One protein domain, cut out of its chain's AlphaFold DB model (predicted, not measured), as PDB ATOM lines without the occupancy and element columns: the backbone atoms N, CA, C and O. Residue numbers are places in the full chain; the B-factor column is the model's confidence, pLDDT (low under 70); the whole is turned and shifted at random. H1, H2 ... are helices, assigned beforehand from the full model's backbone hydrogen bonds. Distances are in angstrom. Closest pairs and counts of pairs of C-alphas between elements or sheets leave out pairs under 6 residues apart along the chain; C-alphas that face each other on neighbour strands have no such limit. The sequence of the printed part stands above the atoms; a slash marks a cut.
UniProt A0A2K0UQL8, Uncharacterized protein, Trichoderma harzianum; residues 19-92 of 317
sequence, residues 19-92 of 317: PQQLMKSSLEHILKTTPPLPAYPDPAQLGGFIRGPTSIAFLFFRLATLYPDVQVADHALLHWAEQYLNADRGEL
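Overview. This is residues 19 to 92 of the 317 residues of an uncharacterized protein of Trichoderma harzianum (UniProt A0A2K0UQL8). Two helices, H2 and H3, lie side by side as a hairpin, and a third, H1, runs lengthwise alongside this pair without touching it, nearest to H2. A long looping stretch with no named element, residues 34 to 52, lies at the end where H1 finishes and H2 starts. The printed part has 74 residues with three named helices, H1, H2 and H3 in that order, and no named strand; the class is all helix. It is compact, with a radius of gyration of the C-alphas of 12.3 A, yet elongated in outline, spanning 37 by 22 by 21 A.

Along the chain. H1 runs from residue 19, with its C-alpha at (57.220, -44.082, 32.416), to residue 33, a length of 21.0 A. H2, residues 53 to 66, is 20.2 A long and begins at C-alpha 53, (39.986, -36.785, 48.537). H3, residues 77 to 86, is 14.6 A long and ends at C-alpha 86, (43.766, -30.552, 54.754).

Arrangement. H2 and H3 touch, and their closest C-alphas, those of Ala 57 and Ala 81, are 4.1 A apart. Their lines stand at a shallow tilt of 26 degrees and they run opposite ways, a helical hairpin. H1 and H2 are near each other, with 6 pairs of C-alphas within 10 A. H1 and H3 are apart. Between H2 and H3, residues 71 to 72 pair with residues 75 to 76, antiparallel. In H1, H2 and H3 every O i to N i+4 pair is within hydrogen-bond range.

Size, cuts and confidence. The two C-alphas farthest apart, those of Pro 19 and Glu 91, are 39.4 A apart. The printed part has no cut. The link from H1 to H2 is long, with 19 residues, and the link from H2 to H3 is short, with 10. The mean pLDDT of the printed part is 96.5, and no printed residue is under 70.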
ATOM      1  N   PRO A  19      58.240 -43.822  31.397       93.06
ATOM      2  CA  PRO A  19      57.220 -44.082  32.416       93.06
ATOM      3  C   PRO A  19      57.005 -42.933  33.409       93.06
ATOM      4  O   PRO A  19      55.868 -42.670  33.807       93.06
ATOM      5  N   GLN A  20      58.063 -42.213  33.792       94.50
ATOM      6  CA  GLN A  20      57.959 -41.072  34.699       94.50
ATOM      7  C   GLN A  20      57.210 -39.906  34.046       94.50
ATOM      8  O   GLN A  20      56.431 -39.226  34.716       94.50
ATOM      9  N   GLN A  21      57.389 -39.685  32.740       95.06
ATOM     10  CA  GLN A  21      56.644 -38.667  31.992       95.06
ATOM     11  C   GLN A  21      55.153 -39.017  31.919       95.06
ATOM     12  O   GLN A  21      54.315 -38.176  32.241       95.06
ATOM     13  N   LEU A  22      54.821 -40.270  31.591       95.38
ATOM     14  CA  LEU A  22      53.432 -40.750  31.549       95.38
ATOM     15  C   LEU A  22      52.748 -40.661  32.921       95.38
ATOM     16  O   LEU A  22      51.580 -40.268  33.019       95.38
ATOM     17  N   MET A  23      53.483 -40.974  33.993       95.25
ATOM     18  CA  MET A  23      53.006 -40.802  35.364       95.25
ATOM     19  C   MET A  23      52.702 -39.328  35.653       95.25
ATOM     20  O   MET A  23      51.609 -39.022  36.124       95.25
ATOM     21  N   LYS A  24      53.622 -38.408  35.332       97.00
ATOM     22  CA  LYS A  24      53.411 -36.965  35.530       97.00
ATOM     23  C   LYS A  24      52.177 -36.464  34.784       97.00
ATOM     24  O   LYS A  24      51.321 -35.849  35.409       97.00
ATOM     25  N   SER A  25      52.028 -36.797  33.500       96.56
ATOM     26  CA  SER A  25      50.846 -36.413  32.715       96.56
ATOM     27  C   SER A  25      49.543 -36.959  33.310       96.56
ATOM     28  O   SER A  25      48.526 -36.266  33.323       96.56
ATOM     29  N   SER A  26      49.566 -38.179  33.855       95.94
ATOM     30  CA  SER A  26      48.401 -38.762  34.534       95.94
ATOM     31  C   SER A  26      48.045 -38.003  35.818       95.94
ATOM     32  O   SER A  26      46.871 -37.746  36.081       95.94
ATOM     33  N   LEU A  27      49.048 -37.594  36.601       97.94
ATOM     34  CA  LEU A  27      48.846 -36.797  37.815       97.94
ATOM     35  C   LEU A  27      48.343 -35.381  37.496       97.94
ATOM     36  O   LEU A  27      47.431 -34.898  38.161       97.94
ATOM     37  N   GLU A  28      48.863 -34.738  36.448       97.94
ATOM     38  CA  GLU A  28      48.353 -33.449  35.957       97.94
ATOM     39  C   GLU A  28      46.890 -33.558  35.519       97.94
ATOM     40  O   GLU A  28      46.077 -32.679  35.812       97.94
ATOM     41  N   HIS A  29      46.522 -34.663  34.864       97.69
ATOM     42  CA  HIS A  29      45.135 -34.928  34.501       97.69
ATOM     43  C   HIS A  29      44.227 -35.061  35.733       97.69
ATOM     44  O   HIS A  29      43.138 -34.483  35.742       97.69
ATOM     45  N   ILE A  30      44.673 -35.756  36.786       97.50
ATOM     46  CA  ILE A  30      43.949 -35.847  38.067       97.50
ATOM     47  C   ILE A  30      43.756 -34.454  38.679       97.50
ATOM     48  O   ILE A  30      42.633 -34.107  39.043       97.50
ATOM     49  N   LEU A  31      44.806 -33.629  38.738       98.12
ATOM     50  CA  LEU A  31      44.716 -32.268  39.282       98.12
ATOM     51  C   LEU A  31      43.769 -31.381  38.468       98.12
ATOM     52  O   LEU A  31      43.038 -30.573  39.031       98.12
ATOM     53  N   LYS A  32      43.739 -31.549  37.143       97.69
ATOM     54  CA  LYS A  32      42.840 -30.798  36.259       97.69
ATOM     55  C   LYS A  32      41.377 -31.227  36.392       97.69
ATOM     56  O   LYS A  32      40.487 -30.385  36.310       97.69
ATOM     57  N   THR A  33      41.117 -32.525  36.521       96.69
ATOM     58  CA  THR A  33      39.752 -33.085  36.505       96.69
ATOM     59  C   THR A  33      39.122 -33.177  37.888       96.69
ATOM     60  O   THR A  33      37.903 -33.101  38.016       96.69
ATOM     61  N   THR A  34      39.945 -33.306  38.924       95.69
ATOM     62  CA  THR A  34      39.530 -33.450  40.322       95.69
ATOM     63  C   THR A  34      40.401 -32.589  41.240       95.69
ATOM     64  O   THR A  34      41.028 -33.135  42.143       95.69
ATOM     65  N   PRO A  35      40.502 -31.262  41.027       97.06
ATOM     66  CA  PRO A  35      41.395 -30.405  41.809       97.06
ATOM     67  C   PRO A  35      41.103 -30.480  43.317       97.06
ATOM     68  O   PRO A  35      39.955 -30.738  43.705       97.06
ATOM     69  N   PRO A  36      42.107 -30.245  44.184       97.12
ATOM     70  CA  PRO A  36      41.862 -30.125  45.615       97.12
ATOM     71  C   PRO A  36      40.881 -28.975  45.878       97.12
ATOM     72  O   PRO A  36      41.008 -27.887  45.315       97.12
ATOM     73  N   LEU A  37      39.880 -29.236  46.715       97.06
ATOM     74  CA  LEU A  37      38.852 -28.272  47.102       97.06
ATOM     75  C   LEU A  37      39.093 -27.805  48.540       97.06
ATOM     76  O   LEU A  37      39.641 -28.565  49.335       97.06
ATOM     77  N   PRO A  38      38.638 -26.599  48.924       96.75
ATOM     78  CA  PRO A  38      38.724 -26.155  50.316       96.75
ATOM     79  C   PRO A  38      37.857 -26.999  51.262       96.75
ATOM     80  O   PRO A  38      38.173 -27.098  52.447       96.75
ATOM     81  N   ALA A  39      36.779 -27.608  50.755       97.12
ATOM     82  CA  ALA A  39      35.876 -28.459  51.520       97.12
ATOM     83  C   ALA A  39      35.244 -29.561  50.650       97.12
ATOM     84  O   ALA A  39      34.982 -29.353  49.464       97.12
ATOM     85  N   TYR A  40      34.932 -30.697  51.275       95.81
ATOM     86  CA  TYR A  40      34.211 -31.842  50.713       95.81
ATOM     87  C   TYR A  40      32.968 -32.143  51.571       95.81
ATOM     88  O   TYR A  40      33.002 -33.041  52.413       95.81
ATOM     89  N   PRO A  41      31.869 -31.381  51.401       91.38
ATOM     90  CA  PRO A  41      30.708 -31.448  52.291       91.38
ATOM     91  C   PRO A  41      29.785 -32.645  52.028       91.38
ATOM     92  O   PRO A  41      28.914 -32.918  52.848       91.38
ATOM     93  N   ASP A  42      29.923 -33.326  50.886       93.38
ATOM     94  CA  ASP A  42      29.103 -34.483  50.522       93.38
ATOM     95  C   ASP A  42      29.739 -35.785  51.047       93.38
ATOM     96  O   ASP A  42      30.750 -36.238  50.494       93.38
ATOM     97  N   PRO A  43      29.137 -36.455  52.051       89.75
ATOM     98  CA  PRO A  43      29.668 -37.704  52.587       89.75
ATOM     99  C   PRO A  43      29.751 -38.830  51.551       89.75
ATOM    100  O   PRO A  43      30.522 -39.768  51.734       89.75
ATOM    101  N   ALA A  44      28.997 -38.769  50.444       91.19
ATOM    102  CA  ALA A  44      29.077 -39.779  49.391       91.19
ATOM    103  C   ALA A  44      30.445 -39.784  48.685       91.19
ATOM    104  O   ALA A  44      30.874 -40.834  48.184       91.19
ATOM    105  N   GLN A  45      31.142 -38.643  48.682       92.31
ATOM    106  CA  GLN A  45      32.492 -38.493  48.135       92.31
ATOM    107  C   GLN A  45      33.562 -39.088  49.055       92.31
ATOM    108  O   GLN A  45      34.655 -39.400  48.591       92.31
ATOM    109  N   LEU A  46      33.244 -39.281  50.335       95.50
ATOM    110  CA  LEU A  46      34.163 -39.745  51.363       95.50
ATOM    111  C   LEU A  46      34.163 -41.277  51.414       95.50
ATOM    112  O   LEU A  46      33.131 -41.926  51.592       95.50
ATOM    113  N   GLY A  47      35.328 -41.878  51.193       95.81
ATOM    114  CA  GLY A  47      35.462 -43.321  50.992       95.81
ATOM    115  C   GLY A  47      36.805 -43.886  51.437       95.81
ATOM    116  O   GLY A  47      37.185 -44.965  50.981       95.81
ATOM    117  N   GLY A  48      37.538 -43.164  52.284       97.31
ATOM    118  CA  GLY A  48      38.862 -43.542  52.751       97.31
ATOM    119  C   GLY A  48      39.852 -43.685  51.598       97.31
ATOM    120  O   GLY A  48      39.928 -42.837  50.713       97.31
ATOM    121  N   PHE A  49      40.614 -44.778  51.577       97.69
ATOM    122  CA  PHE A  49      41.610 -45.029  50.527       97.69
ATOM    123  C   PHE A  49      41.027 -45.555  49.216       97.69
ATOM    124  O   PHE A  49      41.755 -45.715  48.238       97.69
ATOM    125  N   ILE A  50      39.718 -45.779  49.155       95.25
ATOM    126  CA  ILE A  50      39.065 -46.390  47.996       95.25
ATOM    127  C   ILE A  50      38.676 -45.377  46.933       95.25
ATOM    128  O   ILE A  50      38.736 -45.664  45.738       95.25
ATOM    129  N   ARG A  51      38.195 -44.220  47.379       94.94
ATOM    130  CA  ARG A  51      37.737 -43.126  46.533       94.94
ATOM    131  C   ARG A  51      37.705 -41.843  47.348       94.94
ATOM    132  O   ARG A  51      37.664 -41.896  48.574       94.94
ATOM    133  N   GLY A  52      37.633 -40.718  46.650       96.06
ATOM    134  CA  GLY A  52      37.503 -39.413  47.283       96.06
ATOM    135  C   GLY A  52      38.841 -38.755  47.604       96.06
ATOM    136  O   GLY A  52      39.899 -39.257  47.209       96.06
ATOM    137  N   PRO A  53      38.808 -37.620  48.322       97.81
ATOM    138  CA  PRO A  53      39.986 -36.785  48.537       97.81
ATOM    139  C   PRO A  53      41.095 -37.508  49.300       97.81
ATOM    140  O   PRO A  53      42.265 -37.364  48.965       97.81
ATOM    141  N   THR A  54      40.751 -38.340  50.283       98.12
ATOM    142  CA  THR A  54      41.739 -39.090  51.073       98.12
ATOM    143  C   THR A  54      42.433 -40.180  50.251       98.12
ATOM    144  O   THR A  54      43.625 -40.417  50.430       98.12
ATOM    145  N   SER A  55      41.739 -40.787  49.283       98.12
ATOM    146  CA  SER A  55      42.343 -41.725  48.329       98.12
ATOM    147  C   SER A  55      43.345 -41.026  47.402       98.12
ATOM    148  O   SER A  55      44.459 -41.518  47.214       98.12
ATOM    149  N   ILE A  56      43.000 -39.840  46.885       98.25
ATOM    150  CA  ILE A  56      43.911 -39.045  46.043       98.25
ATOM    151  C   ILE A  56      45.111 -38.550  46.864       98.25
ATOM    152  O   ILE A  56      46.252 -38.662  46.415       98.25
ATOM    153  N   ALA A  57      44.883 -38.083  48.095       98.62
ATOM    154  CA  ALA A  57      45.957 -37.719  49.017       98.62
ATOM    155  C   ALA A  57      46.913 -38.897  49.259       98.62
ATOM    156  O   ALA A  57      48.131 -38.733  49.203       98.62
ATOM    157  N   PHE A  58      46.368 -40.100  49.471       98.62
ATOM    158  CA  PHE A  58      47.160 -41.311  49.665       98.62
ATOM    159  C   PHE A  58      48.004 -41.656  48.433       98.62
ATOM    160  O   PHE A  58      49.181 -41.983  48.585       98.62
ATOM    161  N   LEU A  59      47.452 -41.528  47.220       98.06
ATOM    162  CA  LEU A  59      48.202 -41.706  45.972       98.06
ATOM    163  C   LEU A  59      49.419 -40.771  45.917       98.06
ATOM    164  O   LEU A  59      50.545 -41.245  45.749       98.06
ATOM    165  N   PHE A  60      49.210 -39.465  46.103       98.69
ATOM    166  CA  PHE A  60      50.296 -38.482  46.085       98.69
ATOM    167  C   PHE A  60      51.324 -38.736  47.189       98.69
ATOM    168  O   PHE A  60      52.522 -38.697  46.922       98.69
ATOM    169  N   PHE A  61      50.884 -39.080  48.402       98.56
ATOM    170  CA  PHE A  61      51.770 -39.424  49.516       98.56
ATOM    171  C   PHE A  61      52.652 -40.645  49.207       98.56
ATOM    172  O   PHE A  61      53.869 -40.627  49.428       98.56
ATOM    173  N   ARG A  62      52.063 -41.716  48.658       97.31
ATOM    174  CA  ARG A  62      52.811 -42.923  48.278       97.31
ATOM    175  C   ARG A  62      53.817 -42.633  47.172       97.31
ATOM    176  O   ARG A  62      54.953 -43.089  47.275       97.31
ATOM    177  N   LEU A  63      53.434 -41.855  46.164       97.62
ATOM    178  CA  LEU A  63      54.345 -41.471  45.088       97.62
ATOM    179  C   LEU A  63      55.446 -40.523  45.572       97.62
ATOM    180  O   LEU A  63      56.586 -40.712  45.175       97.62
ATOM    181  N   ALA A  64      55.157 -39.590  46.482       97.69
ATOM    182  CA  ALA A  64      56.174 -38.736  47.102       97.69
ATOM    183  C   ALA A  64      57.225 -39.550  47.875       97.69
ATOM    184  O   ALA A  64      58.397 -39.193  47.893       97.69
ATOM    185  N   THR A  65      56.815 -40.668  48.486       94.94
ATOM    186  CA  THR A  65      57.738 -41.580  49.182       94.94
ATOM    187  C   THR A  65      58.650 -42.332  48.205       94.94
ATOM    188  O   THR A  65      59.806 -42.592  48.520       94.94
ATOM    189  N   LEU A  66      58.127 -42.720  47.038       95.62
ATOM    190  CA  LEU A  66      58.864 -43.498  46.034       95.62
ATOM    191  C   LEU A  66      59.717 -42.622  45.107       95.62
ATOM    192  O   LEU A  66      60.771 -43.054  44.651       95.62
ATOM    193  N   TYR A  67      59.256 -41.403  44.838       96.50
ATOM    194  CA  TYR A  67      59.821 -40.475  43.864       96.50
ATOM    195  C   TYR A  67      59.937 -39.065  44.473       96.50
ATOM    196  O   TYR A  67      59.213 -38.155  44.058       96.50
ATOM    197  N   PRO A  68      60.821 -38.864  45.470       95.81
ATOM    198  CA  PRO A  68      60.890 -37.622  46.248       95.81
ATOM    199  C   PRO A  68      61.238 -36.384  45.409       95.81
ATOM    200  O   PRO A  68      60.798 -35.284  45.734       95.81
ATOM    201  N   ASP A  69      61.968 -36.566  44.306       96.44
ATOM    202  CA  ASP A  69      62.409 -35.476  43.429       96.44
ATOM    203  C   ASP A  69      61.389 -35.131  42.327       96.44
ATOM    204  O   ASP A  69      61.579 -34.183  41.561       96.44
ATOM    205  N   VAL A  70      60.298 -35.899  42.207       96.88
ATOM    206  CA  VAL A  70      59.279 -35.652  41.183       96.88
ATOM    207  C   VAL A  70      58.400 -34.474  41.576       96.88
ATOM    208  O   VAL A  70      57.855 -34.398  42.676       96.88
ATOM    209  N   GLN A  71      58.204 -33.584  40.608       97.88
ATOM    210  CA  GLN A  71      57.272 -32.470  40.698       97.88
ATOM    211  C   GLN A  71      56.233 -32.543  39.583       97.88
ATOM    212  O   GLN A  71      56.523 -32.991  38.466       97.88
ATOM    213  N   VAL A  72      55.030 -32.078  39.903       97.69
ATOM    214  CA  VAL A  72      53.871 -32.002  39.014       97.69
ATOM    215  C   VAL A  72      53.201 -30.650  39.224       97.69
ATOM    216  O   VAL A  72      52.970 -30.272  40.374       97.69
ATOM    217  N   ALA A  73      52.899 -29.945  38.127       95.75
ATOM    218  CA  ALA A  73      52.379 -28.577  38.165       95.75
ATOM    219  C   ALA A  73      53.197 -27.675  39.118       95.75
ATOM    220  O   ALA A  73      52.640 -27.038  40.003       95.75
ATOM    221  N   ASP A  74      54.527 -27.707  38.968       96.25
ATOM    222  CA  ASP A  74      55.519 -26.920  39.725       96.25
ATOM    223  C   ASP A  74      55.553 -27.139  41.252       96.25
ATOM    224  O   ASP A  74      56.187 -26.384  41.988       96.25
ATOM    225  N   HIS A  75      54.931 -28.215  41.740       98.38
ATOM    226  CA  HIS A  75      54.932 -28.581  43.154       98.38
ATOM    227  C   HIS A  75      55.420 -30.015  43.381       98.38
ATOM    228  O   HIS A  75      55.173 -30.921  42.579       98.38
ATOM    229  N   ALA A  76      56.091 -30.238  44.515       98.25
ATOM    230  CA  ALA A  76      56.426 -31.579  44.989       98.25
ATOM    231  C   ALA A  76      55.152 -32.405  45.226       98.25
ATOM    232  O   ALA A  76      54.121 -31.872  45.631       98.25
ATOM    233  N   LEU A  77      55.217 -33.723  45.042       98.50
ATOM    234  CA  LEU A  77      54.036 -34.584  45.198       98.50
ATOM    235  C   LEU A  77      53.412 -34.514  46.604       98.50
ATOM    236  O   LEU A  77      52.191 -34.580  46.735       98.50
ATOM    237  N   LEU A  78      54.228 -34.324  47.648       98.31
ATOM    238  CA  LEU A  78      53.738 -34.194  49.023       98.31
ATOM    239  C   LEU A  78      52.848 -32.957  49.216       98.31
ATOM    240  O   LEU A  78      51.860 -33.041  49.938       98.31
ATOM    241  N   HIS A  79      53.132 -31.857  48.507       98.38
ATOM    242  CA  HIS A  79      52.288 -30.661  48.536       98.38
ATOM    243  C   HIS A  79      50.851 -30.999  48.131       98.38
ATOM    244  O   HIS A  79      49.903 -30.646  48.830       98.38
ATOM    245  N   TRP A  80      50.674 -31.743  47.035       98.50
ATOM    246  CA  TRP A  80      49.345 -32.147  46.580       98.50
ATOM    247  C   TRP A  80      48.659 -33.086  47.570       98.50
ATOM    248  O   TRP A  80      47.469 -32.917  47.832       98.50
ATOM    249  N   ALA A  81      49.399 -34.020  48.177       98.50
ATOM    250  CA  ALA A  81      48.855 -34.873  49.232       98.50
ATOM    251  C   ALA A  81      48.264 -34.040  50.384       98.50
ATOM    252  O   ALA A  81      47.131 -34.284  50.796       98.50
ATOM    253  N   GLU A  82      48.991 -33.020  50.846       98.38
ATOM    254  CA  GLU A  82      48.544 -32.101  51.898       98.38
ATOM    255  C   GLU A  82      47.335 -31.259  51.474       98.38
ATOM    256  O   GLU A  82      46.416 -31.088  52.274       98.38
ATOM    257  N   GLN A  83      47.284 -30.775  50.227       98.25
ATOM    258  CA  GLN A  83      46.140 -29.995  49.729       98.25
ATOM    259  C   GLN A  83      44.832 -30.793  49.792       98.25
ATOM    260  O   GLN A  83      43.831 -30.300  50.312       98.25
ATOM    261  N   TYR A  84      44.831 -32.047  49.328       98.31
ATOM    262  CA  TYR A  84      43.650 -32.903  49.460       98.31
ATOM    263  C   TYR A  84      43.376 -33.283  50.918       98.31
ATOM    264  O   TYR A  84      42.217 -33.389  51.326       98.31
ATOM    265  N   LEU A  85      44.416 -33.522  51.721       97.56
ATOM    266  CA  LEU A  85      44.255 -33.996  53.092       97.56
ATOM    267  C   LEU A  85      43.719 -32.919  54.042       97.56
ATOM    268  O   LEU A  85      42.908 -33.242  54.910       97.56
ATOM    269  N   ASN A  86      44.108 -31.659  53.857       96.94
ATOM    270  CA  ASN A  86      43.766 -30.552  54.754       96.94
ATOM    271  C   ASN A  86      42.410 -29.896  54.465       96.94
ATOM    272  O   ASN A  86      41.964 -29.067  55.254       96.94
ATOM    273  N   ALA A  87      41.747 -30.275  53.372       96.06
ATOM    274  CA  ALA A  87      40.399 -29.817  53.064       96.06
ATOM    275  C   ALA A  87      39.400 -30.143  54.188       96.06
ATOM    276  O   ALA A  87      39.460 -31.216  54.800       96.06
ATOM    277  N   ASP A  88      38.447 -29.243  54.426       96.44
ATOM    278  CA  ASP A  88      37.369 -29.479  55.384       96.44
ATOM    279  C   ASP A  88      36.480 -30.648  54.922       96.44
ATOM    280  O   ASP A  88      36.198 -30.814  53.735       96.44
ATOM    281  N   ARG A  89      36.059 -31.491  55.861       94.44
ATOM    282  CA  ARG A  89      35.192 -32.660  55.630       94.44
ATOM    283  C   ARG A  89      34.044 -32.728  56.640       94.44
ATOM    284  O   ARG A  89      33.351 -33.741  56.704       94.44
ATOM    285  N   GLY A  90      33.858 -31.677  57.443       93.56
ATOM    286  CA  GLY A  90      32.953 -31.694  58.582       93.56
ATOM    287  C   GLY A  90      33.371 -32.702  59.656       93.56
ATOM    288  O   GLY A  90      34.514 -33.161  59.721       93.56
ATOM    289  N   GLU A  91      32.425 -33.044  60.526       92.69
ATOM    290  CA  GLU A  91      32.648 -34.020  61.586       92.69
ATOM    291  C   GLU A  91      32.627 -35.450  61.027       92.69
ATOM    292  O   GLU A  91      31.618 -35.926  60.502       92.69
ATOM    293  N   LEU A  92      33.754 -36.152  61.160       94.50
ATOM    294  CA  LEU A  92      33.880 -37.548  60.758       94.50
ATOM    295  C   LEU A  92      33.602 -38.470  61.947       94.50
ATOM    296  O   LEU A  92      34.330 -38.456  62.945       94.50
TER     297      LEU A  92